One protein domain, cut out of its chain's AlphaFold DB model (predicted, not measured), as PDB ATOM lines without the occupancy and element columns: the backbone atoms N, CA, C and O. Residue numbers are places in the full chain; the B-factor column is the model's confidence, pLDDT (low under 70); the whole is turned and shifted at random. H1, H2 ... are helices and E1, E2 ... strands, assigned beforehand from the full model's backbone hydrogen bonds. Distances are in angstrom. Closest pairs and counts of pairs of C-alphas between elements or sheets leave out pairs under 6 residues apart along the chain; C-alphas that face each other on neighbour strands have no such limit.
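AT A GLANCE: This is residues 291 to 463 of the 1155 residues of the protein "Zinc finger C2H2-type" of Cinara cedri (UniProt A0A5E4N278). A four-stranded sheet with H1 over one face and H3 over the other makes one side of the domain, and a small three-stranded sheet makes the other, with H4 and H5 packed between the sheets. H6 packs on H1 and H4, and residues 407 to 429 form a long loop at the far end of the small sheet's side. The printed part has 173 residues, with E1 E2 H1 H2 E3 E4 H3 H4 E5 E6 E7 H5 H6 along the chain; the sheets, E2 E1 E4 E3 and E5 E7 E6, are both mixed. The class is mixed, helices and strands, with under half of the residues, 85, in named elements. The whole is compact and rounded, with a radius of gyration of the C-alphas of 16.1 A and spans of 45 by 41 by 35 A.

IN THESE COORDINATES: E1, residues 303 to 306, begins at C-alpha 303 (123.787, 280.518, 318.291). E2 is 311 to 314, H1 321 to 329, and H2 332 to 341, 14.3 A long. E3, 347 to 352, spans 16.1 A and E4, 357 to 362, 15.8 A. H3 is 363 to 371; H4, 383 to 394, spans 16.4 A. E5 is 404 to 406, E6 430 to 432, E7 437 to 439 and H5 442 to 449. H6, 452 to 459, ends at C-alpha 459 (109.929, 263.942, 320.524).

HOW THE PARTS SIT: E1 and E2 are a hairpin, with N 306 and O 311 2.8 A apart; E1 and E4 are parallel, with N 305 and O 358 at 2.9 A; E3 and E4 are a hairpin, with N 350 and O 359 at 2.9 A. H1 and H3 lie on opposite faces, making three layers, at heights over the sheet of 9.6 A and 8.7 A. E2, H1 H2, E3 form a split strand-helix-strand unit, E1 and E4 between its strands, with a right-handed crossover. H2 only grazes this sheet. H4 touches H5 with residues 384 to 388 alone, at a steep tilt of 41 degrees; the closest C-alphas, of Val 384 and Asp 444, are 6.4 A apart. H4 and H5 on one face of E5 E7 E6 make two layers. E5 and E7 are parallel, N 438 and O 404 2.8 A apart; E6 and E7 are a hairpin, N 432 and O 437 at 2.9 A. H6 touches H1, about perpendicular at 84 degrees, closest at the C-alphas of Ile 329 and Ser 452, 6.2 A. Every O i to N i+4 pair is within hydrogen-bond range in H1, H3, H4 and H6, against 5 of 6 in H2 and 3 of 4 in H5.

THE WHOLE: The C-alphas farthest apart, of Ala 316 and Ser 422, are 46.7 A apart. The printed part has no cut; the links H3 to H4 and E5 to E6 are long. Mean pLDDT of the printed part is 71.0, with 67 residues under 70, among them 370 to 382, 394 to 405 and 408 to 428.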
ATOM      1  N   ASN A 291     104.931 267.205 324.272       59.94
ATOM      2  CA  ASN A 291     105.466 267.664 325.546       59.94
ATOM      3  C   ASN A 291     107.002 267.691 325.524       59.94
ATOM      4  O   ASN A 291     107.653 267.123 326.402       59.94
ATOM      5  N   ILE A 292     107.591 268.394 324.550       64.06
ATOM      6  CA  ILE A 292     108.917 268.989 324.762       64.06
ATOM      7  C   ILE A 292     108.676 270.204 325.657       64.06
ATOM      8  O   ILE A 292     108.434 271.313 325.193       64.06
ATOM      9  N   THR A 293     108.649 269.971 326.966       52.16
ATOM     10  CA  THR A 293     108.514 271.044 327.952       52.16
ATOM     11  C   THR A 293     109.690 272.008 327.840       52.16
ATOM     12  O   THR A 293     110.838 271.557 327.808       52.16
ATOM     13  N   PHE A 294     109.404 273.312 327.853       52.03
ATOM     14  CA  PHE A 294     110.410 274.362 328.011       52.03
ATOM     15  C   PHE A 294     111.374 274.020 329.150       52.03
ATOM     16  O   PHE A 294     110.965 273.750 330.282       52.03
ATOM     17  N   LEU A 295     112.667 274.020 328.836       51.69
ATOM     18  CA  LEU A 295     113.713 273.714 329.796       51.69
ATOM     19  C   LEU A 295     113.894 274.934 330.710       51.69
ATOM     20  O   LEU A 295     114.422 275.957 330.280       51.69
ATOM     21  N   ASN A 296     113.457 274.838 331.969       45.19
ATOM     22  CA  ASN A 296     113.615 275.922 332.942       45.19
ATOM     23  C   ASN A 296     115.111 276.209 333.213       45.19
ATOM     24  O   ASN A 296     115.752 275.580 334.058       45.19
ATOM     25  N   ASN A 297     115.636 277.196 332.480       50.53
ATOM     26  CA  ASN A 297     116.801 278.032 332.774       50.53
ATOM     27  C   ASN A 297     118.065 277.302 333.266       50.53
ATOM     28  O   ASN A 297     118.495 277.517 334.397       50.53
ATOM     29  N   ASN A 298     118.701 276.482 332.415       57.31
ATOM     30  CA  ASN A 298     119.968 275.816 332.776       57.31
ATOM     31  C   ASN A 298     121.073 275.762 331.694       57.31
ATOM     32  O   ASN A 298     122.244 275.671 332.063       57.31
ATOM     33  N   ILE A 299     120.768 275.889 330.393       71.06
ATOM     34  CA  ILE A 299     121.774 276.203 329.353       71.06
ATOM     35  C   ILE A 299     121.278 277.371 328.491       71.06
ATOM     36  O   ILE A 299     120.212 277.260 327.890       71.06
ATOM     37  N   PRO A 300     122.033 278.480 328.395       75.81
ATOM     38  CA  PRO A 300     121.695 279.593 327.515       75.81
ATOM     39  C   PRO A 300     122.235 279.358 326.096       75.81
ATOM     40  O   PRO A 300     123.443 279.455 325.889       75.81
ATOM     41  N   LEU A 301     121.365 279.122 325.111       80.62
ATOM     42  CA  LEU A 301     121.749 279.148 323.693       80.62
ATOM     43  C   LEU A 301     121.748 280.595 323.168       80.62
ATOM     44  O   LEU A 301     120.821 281.356 323.431       80.62
ATOM     45  N   LYS A 302     122.778 280.961 322.400       83.50
ATOM     46  CA  LYS A 302     122.842 282.203 321.604       83.50
ATOM     47  C   LYS A 302     122.897 281.951 320.100       83.50
ATOM     48  O   LYS A 302     122.401 282.770 319.334       83.50
ATOM     49  N   THR A 303     123.507 280.839 319.695       84.94
ATOM     50  CA  THR A 303     123.787 280.518 318.291       84.94
ATOM     51  C   THR A 303     123.578 279.027 318.045       84.94
ATOM     52  O   THR A 303     123.863 278.194 318.909       84.94
ATOM     53  N   ILE A 304     123.099 278.686 316.856       88.94
ATOM     54  CA  ILE A 304     122.851 277.324 316.381       88.94
ATOM     55  C   ILE A 304     123.601 277.151 315.063       88.94
ATOM     56  O   ILE A 304     123.427 277.974 314.170       88.94
ATOM     57  N   ASN A 305     124.392 276.084 314.925       88.88
ATOM     58  CA  ASN A 305     125.160 275.766 313.720       88.88
ATOM     59  C   ASN A 305     125.007 274.286 313.337       88.88
ATOM     60  O   ASN A 305     125.499 273.399 314.032       88.88
ATOM     61  N   CYS A 306     124.372 274.000 312.204       90.62
ATOM     62  CA  CYS A 306     124.128 272.643 311.720       90.62
ATOM     63  C   CYS A 306     124.815 272.398 310.368       90.62
ATOM     64  O   CYS A 306     124.258 272.671 309.307       90.62
ATOM     65  N   ASN A 307     126.014 271.818 310.402       88.19
ATOM     66  CA  ASN A 307     126.813 271.481 309.218       88.19
ATOM     67  C   ASN A 307     126.214 270.344 308.365       88.19
ATOM     68  O   ASN A 307     126.594 270.182 307.211       88.19
ATOM     69  N   LEU A 308     125.241 269.580 308.876       86.25
ATOM     70  CA  LEU A 308     124.522 268.599 308.053       86.25
ATOM     71  C   LEU A 308     123.762 269.258 306.885       86.25
ATOM     72  O   LEU A 308     123.578 268.625 305.846       86.25
ATOM     73  N   CYS A 309     123.280 270.490 307.064       87.31
ATOM     74  CA  CYS A 309     122.409 271.174 306.102       87.31
ATOM     75  C   CYS A 309     122.619 272.699 306.048       87.31
ATOM     76  O   CYS A 309     121.722 273.427 305.632       87.31
ATOM     77  N   ASP A 310     123.796 273.154 306.486       85.12
ATOM     78  CA  ASP A 310     124.260 274.548 306.528       85.12
ATOM     79  C   ASP A 310     123.289 275.547 307.192       85.12
ATOM     80  O   ASP A 310     123.303 276.745 306.908       85.12
ATOM     81  N   PHE A 311     122.448 275.067 308.112       87.69
ATOM     82  CA  PHE A 311     121.520 275.909 308.866       87.69
ATOM     83  C   PHE A 311     122.249 276.627 310.003       87.69
ATOM     84  O   PHE A 311     122.899 275.988 310.836       87.69
ATOM     85  N   GLN A 312     122.098 277.949 310.051       86.75
ATOM     86  CA  GLN A 312     122.641 278.807 311.099       86.75
ATOM     87  C   GLN A 312     121.563 279.786 311.578       86.75
ATOM     88  O   GLN A 312     120.858 280.363 310.751       86.75
ATOM     89  N   ASN A 313     121.452 279.992 312.892       84.31
ATOM     90  CA  ASN A 313     120.701 281.114 313.470       84.31
ATOM     91  C   ASN A 313     121.445 281.678 314.696       84.31
ATOM     92  O   ASN A 313     122.163 280.946 315.381       84.31
ATOM     93  N   SER A 314     121.267 282.965 314.982       80.25
ATOM     94  CA  SER A 314     121.883 283.691 316.099       80.25
ATOM     95  C   SER A 314     120.926 284.769 316.606       80.25
ATOM     96  O   SER A 314     120.572 285.662 315.835       80.25
ATOM     97  N   SER A 315     120.513 284.713 317.875       66.19
ATOM     98  CA  SER A 315     119.405 285.549 318.356       66.19
ATOM     99  C   SER A 315     119.758 287.030 318.514       66.19
ATOM    100  O   SER A 315     120.744 287.407 319.153       66.19
ATOM    101  N   ALA A 316     118.859 287.880 318.012       54.00
ATOM    102  CA  ALA A 316     118.757 289.293 318.361       54.00
ATOM    103  C   ALA A 316     117.749 289.473 319.515       54.00
ATOM    104  O   ALA A 316     116.654 289.988 319.330       54.00
ATOM    105  N   GLU A 317     118.135 288.984 320.696       56.94
ATOM    106  CA  GLU A 317     117.514 289.190 322.022       56.94
ATOM    107  C   GLU A 317     116.058 288.710 322.264       56.94
ATOM    108  O   GLU A 317     115.739 288.446 323.422       56.94
ATOM    109  N   GLU A 318     115.214 288.491 321.243       55.50
ATOM    110  CA  GLU A 318     113.797 288.082 321.421       55.50
ATOM    111  C   GLU A 318     113.435 286.638 320.985       55.50
ATOM    112  O   GLU A 318     112.396 286.127 321.401       55.50
ATOM    113  N   GLU A 319     114.255 285.942 320.182       65.44
ATOM    114  CA  GLU A 319     113.950 284.565 319.728       65.44
ATOM    115  C   GLU A 319     114.354 283.478 320.746       65.44
ATOM    116  O   GLU A 319     115.495 283.451 321.223       65.44
ATOM    117  N   ASP A 320     113.461 282.508 321.003       80.31
ATOM    118  CA  ASP A 320     113.818 281.282 321.730       80.31
ATOM    119  C   ASP A 320     114.626 280.321 320.847       80.31
ATOM    120  O   ASP A 320     114.102 279.474 320.116       80.31
ATOM    121  N   MET A 321     115.943 280.416 320.996       84.00
ATOM    122  CA  MET A 321     116.909 279.557 320.324       84.00
ATOM    123  C   MET A 321     116.751 278.065 320.661       84.00
ATOM    124  O   MET A 321     117.166 277.232 319.858       84.00
ATOM    125  N   TYR A 322     116.157 277.684 321.798       84.88
ATOM    126  CA  TYR A 322     115.908 276.268 322.075       84.88
ATOM    127  C   TYR A 322     114.746 275.732 321.229       84.88
ATOM    128  O   TYR A 322     114.923 274.713 320.559       84.88
ATOM    129  N   GLN A 323     113.608 276.434 321.150       84.88
ATOM    130  CA  GLN A 323     112.521 276.036 320.249       84.88
ATOM    131  C   GLN A 323     112.948 276.085 318.772       84.88
ATOM    132  O   GLN A 323     112.678 275.135 318.038       84.88
ATOM    133  N   CYS A 324     113.698 277.108 318.340       86.31
ATOM    134  CA  CYS A 324     114.257 277.151 316.981       86.31
ATOM    135  C   CYS A 324     115.160 275.942 316.674       86.31
ATOM    136  O   CYS A 324     115.183 275.456 315.540       86.31
ATOM    137  N   TRP A 325     115.900 275.441 317.670       88.81
ATOM    138  CA  TRP A 325     116.725 274.245 317.519       88.81
ATOM    139  C   TRP A 325     115.888 272.967 317.442       88.81
ATOM    140  O   TRP A 325     116.099 272.142 316.553       88.81
ATOM    141  N   VAL A 326     114.895 272.838 318.322       87.50
ATOM    142  CA  VAL A 326     113.928 271.736 318.327       87.50
ATOM    143  C   VAL A 326     113.222 271.623 316.974       87.50
ATOM    144  O   VAL A 326     113.297 270.567 316.344       87.50
ATOM    145  N   ASP A 327     112.623 272.712 316.483       87.25
ATOM    146  CA  ASP A 327     111.890 272.752 315.211       87.25
ATOM    147  C   ASP A 327     112.783 272.409 314.011       87.25
ATOM    148  O   ASP A 327     112.350 271.730 313.074       87.25
ATOM    149  N   HIS A 328     114.051 272.832 314.047       90.06
ATOM    150  CA  HIS A 328     115.040 272.474 313.037       90.06
ATOM    151  C   HIS A 328     115.326 270.962 313.023       90.06
ATOM    152  O   HIS A 328     115.199 270.317 311.975       90.06
ATOM    153  N   ILE A 329     115.687 270.398 314.180       89.12
ATOM    154  CA  ILE A 329     116.121 269.004 314.341       89.12
ATOM    155  C   ILE A 329     115.004 268.005 314.019       89.12
ATOM    156  O   ILE A 329     115.241 267.013 313.326       89.12
ATOM    157  N   ILE A 330     113.773 268.268 314.469       87.38
ATOM    158  CA  ILE A 330     112.628 267.374 314.224       87.38
ATOM    159  C   ILE A 330     112.094 267.463 312.786       87.38
ATOM    160  O   ILE A 330     111.254 266.650 312.400       87.38
ATOM    161  N   SER A 331     112.554 268.429 311.982       88.38
ATOM    162  CA  SER A 331     112.005 268.681 310.649       88.38
ATOM    163  C   SER A 331     112.221 267.513 309.675       88.38
ATOM    164  O   SER A 331     113.278 266.877 309.619       88.38
ATOM    165  N   PHE A 332     111.226 267.269 308.814       85.56
ATOM    166  CA  PHE A 332     111.278 266.216 307.790       85.56
ATOM    167  C   PHE A 332     112.525 266.293 306.898       85.56
ATOM    168  O   PHE A 332     113.065 265.259 306.512       85.56
ATOM    169  N   LEU A 333     112.979 267.504 306.551       83.88
ATOM    170  CA  LEU A 333     114.162 267.687 305.710       83.88
ATOM    171  C   LEU A 333     115.439 267.308 306.465       83.88
ATOM    172  O   LEU A 333     116.227 266.530 305.928       83.88
ATOM    173  N   HIS A 334     115.600 267.771 307.708       87.38
ATOM    174  CA  HIS A 334     116.752 267.453 308.549       87.38
ATOM    175  C   HIS A 334     116.862 265.940 308.810       87.38
ATOM    176  O   HIS A 334     117.873 265.320 308.473       87.38
ATOM    177  N   LEU A 335     115.794 265.299 309.298       85.62
ATOM    178  CA  LEU A 335     115.769 263.853 309.576       85.62
ATOM    179  C   LEU A 335     116.034 263.002 308.321       85.62
ATOM    180  O   LEU A 335     116.721 261.980 308.375       85.62
ATOM    181  N   ARG A 336     115.530 263.442 307.163       81.06
ATOM    182  CA  ARG A 336     115.784 262.803 305.863       81.06
ATOM    183  C   ARG A 336     117.213 263.030 305.361       81.06
ATOM    184  O   ARG A 336     117.675 262.264 304.515       81.06
ATOM    185  N   MET A 337     117.918 264.051 305.845       82.44
ATOM    186  CA  MET A 337     119.351 264.232 305.608       82.44
ATOM    187  C   MET A 337     120.189 263.368 306.558       82.44
ATOM    188  O   MET A 337     121.109 262.725 306.062       82.44
ATOM    189  N   ILE A 338     119.810 263.215 307.839       80.25
ATOM    190  CA  ILE A 338     120.438 262.246 308.766       80.25
ATOM    191  C   ILE A 338     120.409 260.832 308.167       80.25
ATOM    192  O   ILE A 338     121.432 260.153 308.094       80.25
ATOM    193  N   GLU A 339     119.252 260.379 307.670       75.75
ATOM    194  CA  GLU A 339     119.135 259.028 307.099       75.75
ATOM    195  C   GLU A 339     119.938 258.845 305.794       75.75
ATOM    196  O   GLU A 339     120.178 257.722 305.365       75.75
ATOM    197  N   GLN A 340     120.386 259.938 305.161       72.00
ATOM    198  CA  GLN A 340     121.259 259.917 303.979       72.00
ATOM    199  C   GLN A 340     122.742 260.172 304.303       72.00
ATOM    200  O   GLN A 340     123.596 259.861 303.473       72.00
ATOM    201  N   SER A 341     123.071 260.717 305.480       67.88
ATOM    202  CA  SER A 341     124.452 260.928 305.935       67.88
ATOM    203  C   SER A 341     125.021 259.737 306.711       67.88
ATOM    204  O   SER A 341     126.239 259.565 306.710       67.88
ATOM    205  N   LYS A 342     124.166 258.874 307.287       58.75
ATOM    206  CA  LYS A 342     124.550 257.606 307.948       58.75
ATOM    207  C   LYS A 342     125.480 256.714 307.114       58.75
ATOM    208  O   LYS A 342     126.328 256.034 307.679       58.75
ATOM    209  N   GLU A 343     125.347 256.721 305.786       54.28
ATOM    210  CA  GLU A 343     126.216 255.964 304.866       54.28
ATOM    211  C   GLU A 343     127.605 256.609 304.650       54.28
ATOM    212  O   GLU A 343     128.405 256.088 303.874       54.28
ATOM    213  N   LYS A 344     127.898 257.760 305.279       52.72
ATOM    214  CA  LYS A 344     129.113 258.558 305.024       52.72
ATOM    215  C   LYS A 344     129.860 259.000 306.281       52.72
ATOM    216  O   LYS A 344     131.078 258.870 306.314       52.72
ATOM    217  N   PHE A 345     129.164 259.528 307.289       64.12
ATOM    218  CA  PHE A 345     129.791 260.117 308.477       64.12
ATOM    219  C   PHE A 345     128.978 259.843 309.742       64.12
ATOM    220  O   PHE A 345     127.747 259.796 309.704       64.12
ATOM    221  N   LYS A 346     129.664 259.746 310.886       73.31
ATOM    222  CA  LYS A 346     129.017 259.971 312.182       73.31
ATOM    223  C   LYS A 346     128.679 261.455 312.313       73.31
ATOM    224  O   LYS A 346     129.489 262.305 311.944       73.31
ATOM    225  N   LEU A 347     127.510 261.736 312.873       83.50
ATOM    226  CA  LEU A 347     127.125 263.063 313.334       83.50
ATOM    227  C   LEU A 347     127.171 263.085 314.860       83.50
ATOM    228  O   LEU A 347     126.941 262.049 315.482       83.50
ATOM    229  N   TYR A 348     127.464 264.250 315.424       84.81
ATOM    230  CA  TYR A 348     127.518 264.500 316.861       84.81
ATOM    231  C   TYR A 348     126.871 265.853 317.163       84.81
ATOM    232  O   TYR A 348     127.024 266.790 316.377       84.81
ATOM    233  N   SER A 349     126.217 265.981 318.318       87.81
ATOM    234  CA  SER A 349     125.884 267.280 318.918       87.81
ATOM    235  C   SER A 349     126.982 267.714 319.886       87.81
ATOM    236  O   SER A 349     127.416 266.905 320.698       87.81
ATOM    237  N   TYR A 350     127.400 268.980 319.847       86.25
ATOM    238  CA  TYR A 350     128.372 269.561 320.780       86.25
ATOM    239  C   TYR A 350     127.952 270.973 321.205       86.25
ATOM    240  O   TYR A 350     127.648 271.810 320.355       86.25
ATOM    241  N   TYR A 351     127.970 271.262 322.510       84.88
ATOM    242  CA  TYR A 351     127.668 272.593 323.041       84.88
ATOM    243  C   TYR A 351     128.934 273.320 323.523       84.88
ATOM    244  O   TYR A 351     129.682 272.851 324.380       84.88
ATOM    245  N   CYS A 352     129.167 274.514 322.984       81.75
ATOM    246  CA  CYS A 352     130.328 275.338 323.285       81.75
ATOM    247  C   CYS A 352     129.995 276.374 324.372       81.75
ATOM    248  O   CYS A 352     129.487 277.459 324.084       81.75
ATOM    249  N   TYR A 353     130.325 276.059 325.629       77.25
ATOM    250  CA  TYR A 353     130.049 276.906 326.802       77.25
ATOM    251  C   TYR A 353     130.588 278.348 326.709       77.25
ATOM    252  O   TYR A 353     129.986 279.252 327.290       77.25
ATOM    253  N   THR A 354     131.696 278.584 325.995       76.56
ATOM    254  CA  THR A 354     132.316 279.918 325.861       76.56
ATOM    255  C   THR A 354     131.549 280.824 324.900       76.56
ATOM    256  O   THR A 354     131.279 281.977 325.226       76.56
ATOM    257  N   SER A 355     131.160 280.302 323.733       77.44
ATOM    258  CA  SER A 355     130.410 281.047 322.711       77.44
ATOM    259  C   SER A 355     128.890 280.985 322.892       77.44
ATOM    260  O   SER A 355     128.178 281.783 322.287       77.44
ATOM    261  N   LYS A 356     128.391 280.058 323.725       84.38
ATOM    262  CA  LYS A 356     126.964 279.715 323.866       84.38
ATOM    263  C   LYS A 356     126.341 279.207 322.558       84.38
ATOM    264  O   LYS A 356     125.159 279.421 322.282       84.38
ATOM    265  N   THR A 357     127.156 278.528 321.753       84.31
ATOM    266  CA  THR A 357     126.776 277.961 320.453       84.31
ATOM    267  C   THR A 357     126.559 276.459 320.567       84.31
ATOM    268  O   THR A 357     127.408 275.769 321.132       84.31
ATOM    269  N   ILE A 358     125.480 275.939 319.979       87.25
ATOM    270  CA  ILE A 358     125.349 274.503 319.709       87.25
ATOM    271  C   ILE A 358     125.751 274.181 318.268       87.25
ATOM    272  O   ILE A 358     125.374 274.886 317.331       87.25
ATOM    273  N   PHE A 359     126.529 273.114 318.104       87.12
ATOM    274  CA  PHE A 359     127.006 272.601 316.828       87.12
ATOM    275  C   PHE A 359     126.458 271.188 316.591       87.12
ATOM    276  O   PHE A 359     126.511 270.348 317.489       87.12
ATOM    277  N   TYR A 360     125.997 270.905 315.372       89.44
ATOM    278  CA  TYR A 360     125.685 269.550 314.902       89.44
ATOM    279  C   TYR A 360     126.359 269.296 313.556       89.44
ATOM    280  O   TYR A 360     126.190 270.073 312.613       89.44
ATOM    281  N   GLY A 361     127.140 268.226 313.448       85.25
ATOM    282  CA  GLY A 361     127.939 267.967 312.251       85.25
ATOM    283  C   GLY A 361     128.860 266.766 312.388       85.25
ATOM    284  O   GLY A 361     128.719 265.967 313.315       85.25
ATOM    285  N   SER A 362     129.800 266.638 311.450       83.00
ATOM    286  CA  SER A 362     130.847 265.620 311.529       83.00
ATOM    287  C   SER A 362     131.851 265.911 312.651       83.00
ATOM    288  O   SER A 362     132.004 267.048 313.107       83.00
ATOM    289  N   GLU A 363     132.575 264.870 313.055       78.50
ATOM    290  CA  GLU A 363     133.690 264.946 314.004       78.50
ATOM    291  C   GLU A 363     134.747 265.974 313.553       78.50
ATOM    292  O   GLU A 363     135.103 266.862 314.324       78.50
ATOM    293  N   ASP A 364     135.145 265.952 312.272       79.56
ATOM    294  CA  ASP A 364     136.081 266.923 311.679       79.56
ATOM    295  C   ASP A 364     135.588 268.377 311.782       79.56
ATOM    296  O   ASP A 364     136.370 269.283 312.077       79.56
ATOM    297  N   TYR A 365     134.291 268.615 311.542       81.56
ATOM    298  CA  TYR A 365     133.693 269.947 311.645       81.56
ATOM    299  C   TYR A 365     133.718 270.444 313.094       81.56
ATOM    300  O   TYR A 365     134.184 271.550 313.361       81.56
ATOM    301  N   ILE A 366     133.289 269.611 314.043       78.00
ATOM    302  CA  ILE A 366     133.238 269.980 315.463       78.00
ATOM    303  C   ILE A 366     134.645 270.194 316.033       78.00
ATOM    304  O   ILE A 366     134.859 271.181 316.733       78.00
ATOM    305  N   ILE A 367     135.623 269.354 315.679       73.81
ATOM    306  CA  ILE A 367     137.030 269.552 316.063       73.81
ATOM    307  C   ILE A 367     137.565 270.874 315.493       73.81
ATOM    308  O   ILE A 367     138.215 271.634 316.211       73.81
ATOM    309  N   LYS A 368     137.274 271.193 314.225       76.00
ATOM    310  CA  LYS A 368     137.704 272.452 313.596       76.00
ATOM    311  C   LYS A 368     137.130 273.678 314.316       76.00
ATOM    312  O   LYS A 368     137.886 274.592 314.636       76.00
ATOM    313  N   GLU A 369     135.827 273.702 314.589       73.31
ATOM    314  CA  GLU A 369     135.192 274.838 315.273       73.31
ATOM    315  C   GLU A 369     135.621 274.930 316.756       73.31
ATOM    316  O   GLU A 369     135.832 276.031 317.266       73.31
ATOM    317  N   GLN A 370     135.882 273.799 317.430       64.00
ATOM    318  CA  GLN A 370     136.501 273.776 318.765       64.00
ATOM    319  C   GLN A 370     137.897 274.421 318.766       64.00
ATOM    320  O   GLN A 370     138.178 275.262 319.623       64.00
ATOM    321  N   MET A 371     138.761 274.091 317.796       58.44
ATOM    322  CA  MET A 371     140.122 274.650 317.695       58.44
ATOM    323  C   MET A 371     140.127 276.175 317.506       58.44
ATOM    324  O   MET A 371     141.050 276.845 317.966       58.44
ATOM    325  N   LEU A 372     139.083 276.738 316.888       56.03
ATOM    326  CA  LEU A 372     138.907 278.185 316.727       56.03
ATOM    327  C   LEU A 372     138.449 278.902 318.017       56.03
ATOM    328  O   LEU A 372     138.495 280.130 318.071       56.03
ATOM    329  N   SER A 373     138.035 278.172 319.061       56.91
ATOM    330  CA  SER A 373     137.438 278.735 320.291       56.91
ATOM    331  C   SER A 373     138.398 278.912 321.487       56.91
ATOM    332  O   SER A 373     137.981 279.413 322.532       56.91
ATOM    333  N   ASN A 374     139.686 278.594 321.289       49.12
ATOM    334  CA  ASN A 374     140.834 278.705 322.211       49.12
ATOM    335  C   ASN A 374     140.941 277.731 323.417       49.12
ATOM    336  O   ASN A 374     140.009 277.510 324.180       49.12
ATOM    337  N   ASN A 375     142.197 277.311 323.649       47.69
ATOM    338  CA  ASN A 375     142.803 276.697 324.850       47.69
ATOM    339  C   ASN A 375     142.586 275.196 325.185       47.69
ATOM    340  O   ASN A 375     141.686 274.799 325.916       47.69
ATOM    341  N   ASN A 376     143.626 274.414 324.859       47.66
ATOM    342  CA  ASN A 376     144.341 273.516 325.788       47.66
ATOM    343  C   ASN A 376     143.596 272.345 326.468       47.66
ATOM    344  O   ASN A 376     143.849 272.049 327.635       47.66
ATOM    345  N   ALA A 377     142.783 271.592 325.722       44.75
ATOM    346  CA  ALA A 377     142.279 270.285 326.173       44.75
ATOM    347  C   ALA A 377     142.138 269.249 325.032       44.75
ATOM    348  O   ALA A 377     141.164 268.499 324.956       44.75
ATOM    349  N   ILE A 378     143.133 269.195 324.138       46.44
ATOM    350  CA  ILE A 378     143.199 268.233 323.025       46.44
ATOM    351  C   ILE A 378     143.426 266.817 323.591       46.44
ATOM    352  O   ILE A 378     144.559 266.439 323.883       46.44
ATOM    353  N   GLY A 379     142.351 266.040 323.774       49.25
ATOM    354  CA  GLY A 379     142.447 264.631 324.183       49.25
ATOM    355  C   GLY A 379     141.139 263.955 324.618       49.25
ATOM    356  O   GLY A 379     140.861 262.857 324.159       49.25
ATOM    357  N   HIS A 380     140.329 264.584 325.481       50.91
ATOM    358  CA  HIS A 380     139.109 263.967 326.042       50.91
ATOM    359  C   HIS A 380     138.013 265.007 326.352       50.91
ATOM    360  O   HIS A 380     137.839 265.413 327.507       50.91
ATOM    361  N   ILE A 381     137.269 265.434 325.324       52.03
ATOM    362  CA  ILE A 381     136.125 266.365 325.454       52.03
ATOM    363  C   ILE A 381     134.804 265.796 324.911       52.03
ATOM    364  O   ILE A 381     133.763 266.094 325.485       52.03
ATOM    365  N   LEU A 382     134.811 264.934 323.890       60.34
ATOM    366  CA  LEU A 382     133.590 264.454 323.220       60.34
ATOM    367  C   LEU A 382     132.771 263.411 324.015       60.34
ATOM    368  O   LEU A 382     131.939 262.723 323.443       60.34
ATOM    369  N   TYR A 383     132.928 263.328 325.336       72.25
ATOM    370  CA  TYR A 383     132.310 262.303 326.187       72.25
ATOM    371  C   TYR A 383     130.765 262.300 326.171       72.25
ATOM    372  O   TYR A 383     130.153 261.259 325.921       72.25
ATOM    373  N   VAL A 384     130.124 263.456 326.395       77.00
ATOM    374  CA  VAL A 384     128.653 263.587 326.313       77.00
ATOM    375  C   VAL A 384     128.145 263.430 324.864       77.00
ATOM    376  O   VAL A 384     127.187 262.680 324.658       77.00
ATOM    377  N   PRO A 385     128.798 264.018 323.838       83.44
ATOM    378  CA  PRO A 385     128.511 263.696 322.438       83.44
ATOM    379  C   PRO A 385     128.585 262.191 322.111       83.44
ATOM    380  O   PRO A 385     127.695 261.655 321.454       83.44
ATOM    381  N   GLU A 386     129.612 261.481 322.584       78.94
ATOM    382  CA  GLU A 386     129.831 260.052 322.327       78.94
ATOM    383  C   GLU A 386     128.752 259.168 322.957       78.94
ATOM    384  O   GLU A 386     128.220 258.298 322.261       78.94
ATOM    385  N   ILE A 387     128.390 259.386 324.230       77.69
ATOM    386  CA  ILE A 387     127.321 258.599 324.866       77.69
ATOM    387  C   ILE A 387     125.968 258.872 324.201       77.69
ATOM    388  O   ILE A 387     125.228 257.928 323.940       77.69
ATOM    389  N   MET A 388     125.672 260.120 323.817       83.38
ATOM    390  CA  MET A 388     124.425 260.443 323.117       83.38
ATOM    391  C   MET A 388     124.341 259.785 321.737       83.38
ATOM    392  O   MET A 388     123.319 259.177 321.406       83.38
ATOM    393  N   VAL A 389     125.427 259.816 320.958       79.12
ATOM    394  CA  VAL A 389     125.514 259.106 319.674       79.12
ATOM    395  C   VAL A 389     125.437 257.587 319.874       79.12
ATOM    396  O   VAL A 389     124.798 256.902 319.072       79.12
ATOM    397  N   ALA A 390     126.019 257.033 320.941       74.94
ATOM    398  CA  ALA A 390     125.895 255.613 321.269       74.94
ATOM    399  C   ALA A 390     124.440 255.224 321.590       74.94
ATOM    400  O   ALA A 390     123.915 254.296 320.974       74.94
ATOM    401  N   THR A 391     123.761 255.966 322.469       74.62
ATOM    402  CA  THR A 391     122.350 255.756 322.843       74.62
ATOM    403  C   THR A 391     121.416 255.876 321.637       74.62
ATOM    404  O   THR A 391     120.583 254.996 321.400       74.62
ATOM    405  N   TYR A 392     121.596 256.910 320.809       76.00
ATOM    406  CA  TYR A 392     120.822 257.105 319.581       76.00
ATOM    407  C   TYR A 392     120.997 255.951 318.580       76.00
ATOM    408  O   TYR A 392     120.046 255.552 317.902       76.00
ATOM    409  N   ASN A 393     122.198 255.367 318.508       70.44
ATOM    410  CA  ASN A 393     122.450 254.195 317.674       70.44
ATOM    411  C   ASN A 393     121.872 252.902 318.278       70.44
ATOM    412  O   ASN A 393     121.264 252.128 317.536       70.44
ATOM    413  N   GLN A 394     121.985 252.691 319.595       64.38
ATOM    414  CA  GLN A 394     121.451 251.510 320.291       64.38
ATOM    415  C   GLN A 394     119.927 251.371 320.163       64.38
ATOM    416  O   GLN A 394     119.433 250.254 320.047       64.38
ATOM    417  N   LEU A 395     119.176 252.472 320.074       54.75
ATOM    418  CA  LEU A 395     117.715 252.443 319.893       54.75
ATOM    419  C   LEU A 395     117.249 252.050 318.471       54.75
ATOM    420  O   LEU A 395     116.047 251.952 318.215       54.75
ATOM    421  N   ASN A 396     118.181 251.766 317.549       48.44
ATOM    422  CA  ASN A 396     117.895 251.045 316.298       48.44
ATOM    423  C   ASN A 396     117.893 249.511 316.490       48.44
ATOM    424  O   ASN A 396     117.426 248.780 315.614       48.44
ATOM    425  N   THR A 397     118.391 249.026 317.630       38.72
ATOM    426  CA  THR A 397     118.270 247.643 318.115       38.72
ATOM    427  C   THR A 397     117.239 247.566 319.251       38.72
ATOM    428  O   THR A 397     116.871 248.578 319.841       38.72
ATOM    429  N   PHE A 398     116.677 246.381 319.512       32.72
ATOM    430  CA  PHE A 398     115.555 246.243 320.454       32.72
ATOM    431  C   PHE A 398     115.977 246.485 321.910       32.72
ATOM    432  O   PHE A 398     117.018 245.993 322.339       32.72
ATOM    433  N   PHE A 399     115.119 247.181 322.664       30.78
ATOM    434  CA  PHE A 399     115.297 247.495 324.084       30.78
ATOM    435  C   PHE A 399     115.724 246.277 324.923       30.78
ATOM    436  O   PHE A 399     114.971 245.311 325.065       30.78
ATOM    437  N   SER A 400     116.893 246.381 325.552       34.84
ATOM    438  CA  SER A 400     117.294 245.583 326.712       34.84
ATOM    439  C   SER A 400     117.294 246.493 327.939       34.84
ATOM    440  O   SER A 400     118.005 247.494 327.948       34.84
ATOM    441  N   SER A 401     116.502 246.166 328.959       38.38
ATOM    442  CA  SER A 401     116.235 247.038 330.110       38.38
ATOM    443  C   SER A 401     117.467 247.256 331.002       38.38
ATOM    444  O   SER A 401     117.704 246.491 331.940       38.38
ATOM    445  N   GLY A 402     118.237 248.311 330.735       52.28
ATOM    446  CA  GLY A 402     119.426 248.661 331.508       52.28
ATOM    447  C   GLY A 402     119.861 250.105 331.279       52.28
ATOM    448  O   GLY A 402     120.387 250.429 330.221       52.28
ATOM    449  N   PHE A 403     119.677 250.953 332.295       59.28
ATOM    450  CA  PHE A 403     120.111 252.349 332.251       59.28
ATOM    451  C   PHE A 403     121.628 252.473 332.059       59.28
ATOM    452  O   PHE A 403     122.398 251.867 332.812       59.28
ATOM    453  N   LEU A 404     122.050 253.309 331.109       68.69
ATOM    454  CA  LEU A 404     123.456 253.657 330.902       68.69
ATOM    455  C   LEU A 404     123.925 254.588 332.027       68.69
ATOM    456  O   LEU A 404     123.269 255.589 332.311       68.69
ATOM    457  N   PHE A 405     125.063 254.289 332.658       69.06
ATOM    458  CA  PHE A 405     125.633 255.152 333.693       69.06
ATOM    459  C   PHE A 405     126.728 256.055 333.117       69.06
ATOM    460  O   PHE A 405     127.791 255.589 332.716       69.06
ATOM    461  N   CYS A 406     126.456 257.354 333.105       71.81
ATOM    462  CA  CYS A 406     127.325 258.423 332.645       71.81
ATOM    463  C   CYS A 406     128.072 259.027 333.846       71.81
ATOM    464  O   CYS A 406     127.467 259.651 334.723       71.81
ATOM    465  N   CYS A 407     129.388 258.814 333.906       70.88
ATOM    466  CA  CYS A 407     130.251 259.301 334.972       70.88
ATOM    467  C   CYS A 407     131.232 260.373 334.475       70.88
ATOM    468  O   CYS A 407     132.338 260.049 334.030       70.88
ATOM    469  N   GLY A 408     130.877 261.652 334.636       66.06
ATOM    470  CA  GLY A 408     131.706 262.792 334.211       66.06
ATOM    471  C   GLY A 408     133.095 262.845 334.869       66.06
ATOM    472  O   GLY A 408     134.052 263.339 334.278       66.06
ATOM    473  N   LEU A 409     133.241 262.246 336.060       67.00
ATOM    474  CA  LEU A 409     134.530 262.069 336.748       67.00
ATOM    475  C   LEU A 409     135.407 260.968 336.127       67.00
ATOM    476  O   LEU A 409     136.629 261.073 336.156       67.00
ATOM    477  N   CYS A 410     134.803 259.899 335.594       64.75
ATOM    478  CA  CYS A 410     135.543 258.835 334.909       64.75
ATOM    479  C   CYS A 410     135.807 259.174 333.432       64.75
ATOM    480  O   CYS A 410     136.747 258.629 332.861       64.75
ATOM    481  N   LYS A 411     134.972 260.037 332.825       67.50
ATOM    482  CA  LYS A 411     134.836 260.200 331.363       67.50
ATOM    483  C   LYS A 411     134.686 258.846 330.649       67.50
ATOM    484  O   LYS A 411     135.258 258.612 329.591       67.50
ATOM    485  N   ASP A 412     133.915 257.959 331.277       62.62
ATOM    486  CA  ASP A 412     133.659 256.576 330.868       62.62
ATOM    487  C   ASP A 412     132.191 256.221 331.168       62.62
ATOM    488  O   ASP A 412     131.623 256.728 332.142       62.62
ATOM    489  N   PHE A 413     131.557 255.401 330.330       64.12
ATOM    490  CA  PHE A 413     130.149 254.992 330.446       64.12
ATOM    491  C   PHE A 413     130.001 253.465 330.612       64.12
ATOM    492  O   PHE A 413     129.469 252.778 329.735       64.12
ATOM    493  N   PRO A 414     130.485 252.882 331.727       54.69
ATOM    494  CA  PRO A 414     130.482 251.437 331.911       54.69
ATOM    495  C   PRO A 414     129.057 250.868 331.959       54.69
ATOM    496  O   PRO A 414     128.191 251.343 332.694       54.69
ATOM    497  N   THR A 415     128.834 249.769 331.234       50.50
ATOM    498  CA  THR A 415     127.564 249.014 331.233       50.50
ATOM    499  C   THR A 415     127.233 248.377 332.588       50.50
ATOM    500  O   THR A 415     126.083 248.044 332.860       50.50
ATOM    501  N   ASN A 416     128.232 248.235 333.463       44.78
ATOM    502  CA  ASN A 416     128.064 247.858 334.862       44.78
ATOM    503  C   ASN A 416     128.068 249.112 335.748       44.78
ATOM    504  O   ASN A 416     128.947 249.959 335.605       44.78
ATOM    505  N   ARG A 417     127.158 249.183 336.733       49.88
ATOM    506  CA  ARG A 417     126.931 250.327 337.653       49.88
ATOM    507  C   ARG A 417     128.082 250.642 338.641       49.88
ATOM    508  O   ARG A 417     127.837 251.158 339.727       49.88
ATOM    509  N   TYR A 418     129.327 250.307 338.307       51.88
ATOM    510  CA  TYR A 418     130.482 250.337 339.205       51.88
ATOM    511  C   TYR A 418     131.719 250.942 338.514       51.88
ATOM    512  O   TYR A 418     132.623 250.212 338.104       51.88
ATOM    513  N   CYS A 419     131.803 252.275 338.401       54.31
ATOM    514  CA  CYS A 419     133.100 252.910 338.117       54.31
ATOM    515  C   CYS A 419     133.999 252.857 339.373       54.31
ATOM    516  O   CYS A 419     133.510 252.840 340.501       54.31
ATOM    517  N   LYS A 420     135.328 252.860 339.193       52.06
ATOM    518  CA  LYS A 420     136.323 252.712 340.279       52.06
ATOM    519  C   LYS A 420     136.344 253.845 341.318       52.06
ATOM    520  O   LYS A 420     136.983 253.681 342.354       52.06
ATOM    521  N   HIS A 421     135.677 254.970 341.069       58.94
ATOM    522  CA  HIS A 421     135.547 256.066 342.034       58.94
ATOM    523  C   HIS A 421     134.523 255.704 343.121       58.94
ATOM    524  O   HIS A 421     133.374 256.133 343.091       58.94
ATOM    525  N   SER A 422     134.953 254.887 344.085       40.84
ATOM    526  CA  SER A 422     134.128 254.284 345.142       40.84
ATOM    527  C   SER A 422     133.724 255.246 346.273       40.84
ATOM    528  O   SER A 422     133.673 254.834 347.426       40.84
ATOM    529  N   ASN A 423     133.499 256.522 345.952       44.00
ATOM    530  CA  ASN A 423     133.005 257.582 346.837       44.00
ATOM    531  C   ASN A 423     132.344 258.670 345.967       44.00
ATOM    532  O   ASN A 423     132.887 259.755 345.773       44.00
ATOM    533  N   ILE A 424     131.183 258.348 345.393       48.25
ATOM    534  CA  ILE A 424     130.242 259.350 344.879       48.25
ATOM    535  C   ILE A 424     129.195 259.542 345.977       48.25
ATOM    536  O   ILE A 424     128.607 258.563 346.436       48.25
ATOM    537  N   GLU A 425     128.964 260.784 346.401       46.12
ATOM    538  CA  GLU A 425     127.854 261.115 347.299       46.12
ATOM    539  C   GLU A 425     126.535 260.785 346.582       46.12
ATOM    540  O   GLU A 425     126.209 261.377 345.553       46.12
ATOM    541  N   PHE A 426     125.777 259.814 347.102       48.19
ATOM    542  CA  PHE A 426     124.587 259.257 346.437       48.19
ATOM    543  C   PHE A 426     123.410 260.248 346.294       48.19
ATOM    544  O   PHE A 426     122.385 259.903 345.711       48.19
ATOM    545  N   GLU A 427     123.548 261.475 346.797       51.12
ATOM    546  CA  GLU A 427     122.491 262.489 346.882       51.12
ATOM    547  C   GLU A 427     122.297 263.317 345.595       51.12
ATOM    548  O   GLU A 427     121.333 264.074 345.499       51.12
ATOM    549  N   LYS A 428     123.189 263.206 344.595       61.31
ATOM    550  CA  LYS A 428     123.135 264.000 343.346       61.31
ATOM    551  C   LYS A 428     123.284 263.129 342.097       61.31
ATOM    552  O   LYS A 428     124.337 263.077 341.465       61.31
ATOM    553  N   ILE A 429     122.196 262.445 341.751       75.19
ATOM    554  CA  ILE A 429     122.074 261.606 340.554       75.19
ATOM    555  C   ILE A 429     120.925 262.142 339.689       75.19
ATOM    556  O   ILE A 429     119.819 262.346 340.184       75.19
ATOM    557  N   PHE A 430     121.173 262.333 338.392       78.19
ATOM    558  CA  PHE A 430     120.217 262.900 337.438       78.19
ATOM    559  C   PHE A 430     119.828 261.854 336.389       78.19
ATOM    560  O   PHE A 430     120.685 261.317 335.691       78.19
ATOM    561  N   HIS A 431     118.539 261.540 336.275       80.44
ATOM    562  CA  HIS A 431     118.035 260.455 335.427       80.44
ATOM    563  C   HIS A 431     117.183 260.995 334.272       80.44
ATOM    564  O   HIS A 431     116.137 261.605 334.501       80.44
ATOM    565  N   CYS A 432     117.576 260.700 333.032       79.12
ATOM    566  CA  CYS A 432     116.795 261.029 331.843       79.12
ATOM    567  C   CYS A 432     115.923 259.847 331.394       79.12
ATOM    568  O   CYS A 432     116.417 258.860 330.848       79.12
ATOM    569  N   SER A 433     114.603 259.974 331.545       73.19
ATOM    570  CA  SER A 433     113.615 258.965 331.122       73.19
ATOM    571  C   SER A 433     113.376 258.903 329.604       73.19
ATOM    572  O   SER A 433     112.689 257.991 329.135       73.19
ATOM    573  N   SER A 434     113.930 259.839 328.828       73.62
ATOM    574  CA  SER A 434     113.832 259.868 327.357       73.62
ATOM    575  C   SER A 434     115.041 259.236 326.660       73.62
ATOM    576  O   SER A 434     114.928 258.826 325.508       73.62
ATOM    577  N   CYS A 435     116.174 259.114 327.361       76.19
ATOM    578  CA  CYS A 435     117.403 258.493 326.853       76.19
ATOM    579  C   CYS A 435     117.838 257.250 327.650       76.19
ATOM    580  O   CYS A 435     118.748 256.553 327.220       76.19
ATOM    581  N   GLU A 436     117.220 256.983 328.806       77.56
ATOM    582  CA  GLU A 436     117.605 255.918 329.749       77.56
ATOM    583  C   GLU A 436     119.061 256.051 330.253       77.56
ATOM    584  O   GLU A 436     119.720 255.070 330.597       77.56
ATOM    585  N   ILE A 437     119.558 257.293 330.341       78.62
ATOM    586  CA  ILE A 437     120.893 257.629 330.860       78.62
ATOM    587  C   ILE A 437     120.777 258.211 332.275       78.62
ATOM    588  O   ILE A 437     119.937 259.071 332.552       78.62
ATOM    589  N   VAL A 438     121.665 257.762 333.158       78.94
ATOM    590  CA  VAL A 438     121.859 258.253 334.526       78.94
ATOM    591  C   VAL A 438     123.194 258.988 334.607       78.94
ATOM    592  O   VAL A 438     124.234 258.380 334.383       78.94
ATOM    593  N   PHE A 439     123.176 260.269 334.958       80.50
ATOM    594  CA  PHE A 439     124.349 261.135 335.090       80.50
ATOM    595  C   PHE A 439     124.656 261.414 336.567       80.50
ATOM    596  O   PHE A 439     123.738 261.601 337.366       80.50
ATOM    597  N   ASN A 440     125.937 261.523 336.928       78.25
ATOM    598  CA  ASN A 440     126.370 261.995 338.254       78.25
ATOM    599  C   ASN A 440     126.893 263.447 338.268       78.25
ATOM    600  O   ASN A 440     127.387 263.910 339.294       78.25
ATOM    601  N   VAL A 441     126.807 264.166 337.144       77.38
ATOM    602  CA  VAL A 441     127.237 265.566 337.014       77.38
ATOM    603  C   VAL A 441     126.140 266.385 336.325       77.38
ATOM    604  O   VAL A 441     125.605 265.987 335.290       77.38
ATOM    605  N   GLN A 442     125.804 267.544 336.902       79.06
ATOM    606  CA  GLN A 442     124.725 268.421 336.428       79.06
ATOM    607  C   GLN A 442     125.038 269.085 335.076       79.06
ATOM    608  O   GLN A 442     124.124 269.251 334.276       79.06
ATOM    609  N   SER A 443     126.297 269.457 334.793       77.44
ATOM    610  CA  SER A 443     126.687 270.014 333.483       77.44
ATOM    611  C   SER A 443     126.400 269.031 332.358       77.44
ATOM    612  O   SER A 443     125.785 269.405 331.369       77.44
ATOM    613  N   ASP A 444     126.777 267.775 332.565       80.38
ATOM    614  CA  ASP A 444     126.697 266.689 331.597       80.38
ATOM    615  C   ASP A 444     125.226 266.295 331.373       80.38
ATOM    616  O   ASP A 444     124.780 266.128 330.238       80.38
ATOM    617  N   TYR A 445     124.437 266.256 332.459       82.81
ATOM    618  CA  TYR A 445     122.980 266.140 332.379       82.81
ATOM    619  C   TYR A 445     122.348 267.326 331.640       82.81
ATOM    620  O   TYR A 445     121.401 267.131 330.891       82.81
ATOM    621  N   ASN A 446     122.851 268.548 331.792       82.00
ATOM    622  CA  ASN A 446     122.302 269.696 331.075       82.00
ATOM    623  C   ASN A 446     122.696 269.674 329.581       82.00
ATOM    624  O   ASN A 446     121.854 269.941 328.725       82.00
ATOM    625  N   GLU A 447     123.946 269.322 329.256       83.19
ATOM    626  CA  GLU A 447     124.478 269.263 327.885       83.19
ATOM    627  C   GLU A 447     123.755 268.213 327.036       83.19
ATOM    628  O   GLU A 447     123.431 268.466 325.875       83.19
ATOM    629  N   HIS A 448     123.420 267.055 327.613       86.00
ATOM    630  CA  HIS A 448     122.712 266.025 326.858       86.00
ATOM    631  C   HIS A 448     121.296 266.461 326.441       86.00
ATOM    632  O   HIS A 448     120.850 266.065 325.367       86.00
ATOM    633  N   LEU A 449     120.601 267.305 327.219       85.38
ATOM    634  CA  LEU A 449     119.224 267.730 326.915       85.38
ATOM    635  C   LEU A 449     119.134 268.615 325.664       85.38
ATOM    636  O   LEU A 449     118.133 268.569 324.955       85.38
ATOM    637  N   VAL A 450     120.179 269.396 325.370       85.19
ATOM    638  CA  VAL A 450     120.233 270.247 324.168       85.19
ATOM    639  C   VAL A 450     120.713 269.489 322.924       85.19
ATOM    640  O   VAL A 450     120.661 270.027 321.816       85.19
ATOM    641  N   SER A 451     121.165 268.237 323.073       88.25
ATOM    642  CA  SER A 451     121.618 267.414 321.950       88.25
ATOM    643  C   SER A 451     120.477 267.056 320.991       88.25
ATOM    644  O   SER A 451     119.362 266.724 321.403       88.25
ATOM    645  N   SER A 452     120.782 267.057 319.694       87.94
ATOM    646  CA  SER A 452     119.880 266.602 318.633       87.94
ATOM    647  C   SER A 452     119.391 265.176 318.896       87.94
ATOM    648  O   SER A 452     118.220 264.865 318.708       87.94
ATOM    649  N   GLU A 453     120.282 264.312 319.389       87.50
ATOM    650  CA  GLU A 453     119.988 262.941 319.785       87.50
ATOM    651  C   GLU A 453     118.900 262.884 320.869       87.50
ATOM    652  O   GLU A 453     117.927 262.148 320.708       87.50
ATOM    653  N   HIS A 454     119.008 263.682 321.941       85.50
ATOM    654  CA  HIS A 454     117.972 263.751 322.978       85.50
ATOM    655  C   HIS A 454     116.654 264.286 322.418       85.50
ATOM    656  O   HIS A 454     115.610 263.677 322.646       85.50
ATOM    657  N   ILE A 455     116.694 265.387 321.659       86.12
ATOM    658  CA  ILE A 455     115.504 266.029 321.084       86.12
ATOM    659  C   ILE A 455     114.717 265.034 320.216       86.12
ATOM    660  O   ILE A 455     113.511 264.873 320.406       86.12
ATOM    661  N   ILE A 456     115.393 264.303 319.324       82.94
ATOM    662  CA  ILE A 456     114.767 263.295 318.452       82.94
ATOM    663  C   ILE A 456     114.162 262.149 319.281       82.94
ATOM    664  O   ILE A 456     113.027 261.736 319.028       82.94
ATOM    665  N   LEU A 457     114.883 261.638 320.286       79.19
ATOM    666  CA  LEU A 457     114.401 260.539 321.132       79.19
ATOM    667  C   LEU A 457     113.216 260.943 322.019       79.19
ATOM    668  O   LEU A 457     112.276 260.165 322.169       79.19
ATOM    669  N   ASN A 458     113.235 262.158 322.566       80.00
ATOM    670  CA  ASN A 458     112.168 262.697 323.402       80.00
ATOM    671  C   ASN A 458     110.900 262.987 322.579       80.00
ATOM    672  O   ASN A 458     109.796 262.622 322.983       80.00
ATOM    673  N   TYR A 459     111.053 263.577 321.389       80.25
ATOM    674  CA  TYR A 459     109.929 263.942 320.524       80.25
ATOM    675  C   TYR A 459     109.223 262.734 319.900       80.25
ATOM    676  O   TYR A 459     107.996 262.707 319.808       80.25
ATOM    677  N   PHE A 460     109.969 261.706 319.484       74.06
ATOM    678  CA  PHE A 460     109.397 260.509 318.854       74.06
ATOM    679  C   PHE A 460     109.119 259.353 319.830       74.06
ATOM    680  O   PHE A 460     108.850 258.228 319.397       74.06
ATOM    681  N   LYS A 461     109.123 259.626 321.141       67.81
ATOM    682  CA  LYS A 461     108.546 258.738 322.159       67.81
ATOM    683  C   LYS A 461     107.007 258.831 322.112       67.81
ATOM    684  O   LYS A 461     106.491 259.943 321.998       67.81
ATOM    685  N   PRO A 462     106.265 257.706 322.166       57.56
ATOM    686  CA  PRO A 462     104.805 257.728 322.166       57.56
ATOM    687  C   PRO A 462     104.247 258.269 323.488       57.56
ATOM    688  O   PRO A 462     104.833 258.042 324.547       57.56
ATOM    689  N   ASP A 463     103.079 258.917 323.439       56.31
ATOM    690  CA  ASP A 463     102.331 259.278 324.652       56.31
ATOM    691  C   ASP A 463     102.007 258.014 325.476       56.31
ATOM    692  O   ASP A 463     101.496 257.024 324.941       56.31
TER     693      ASP A 463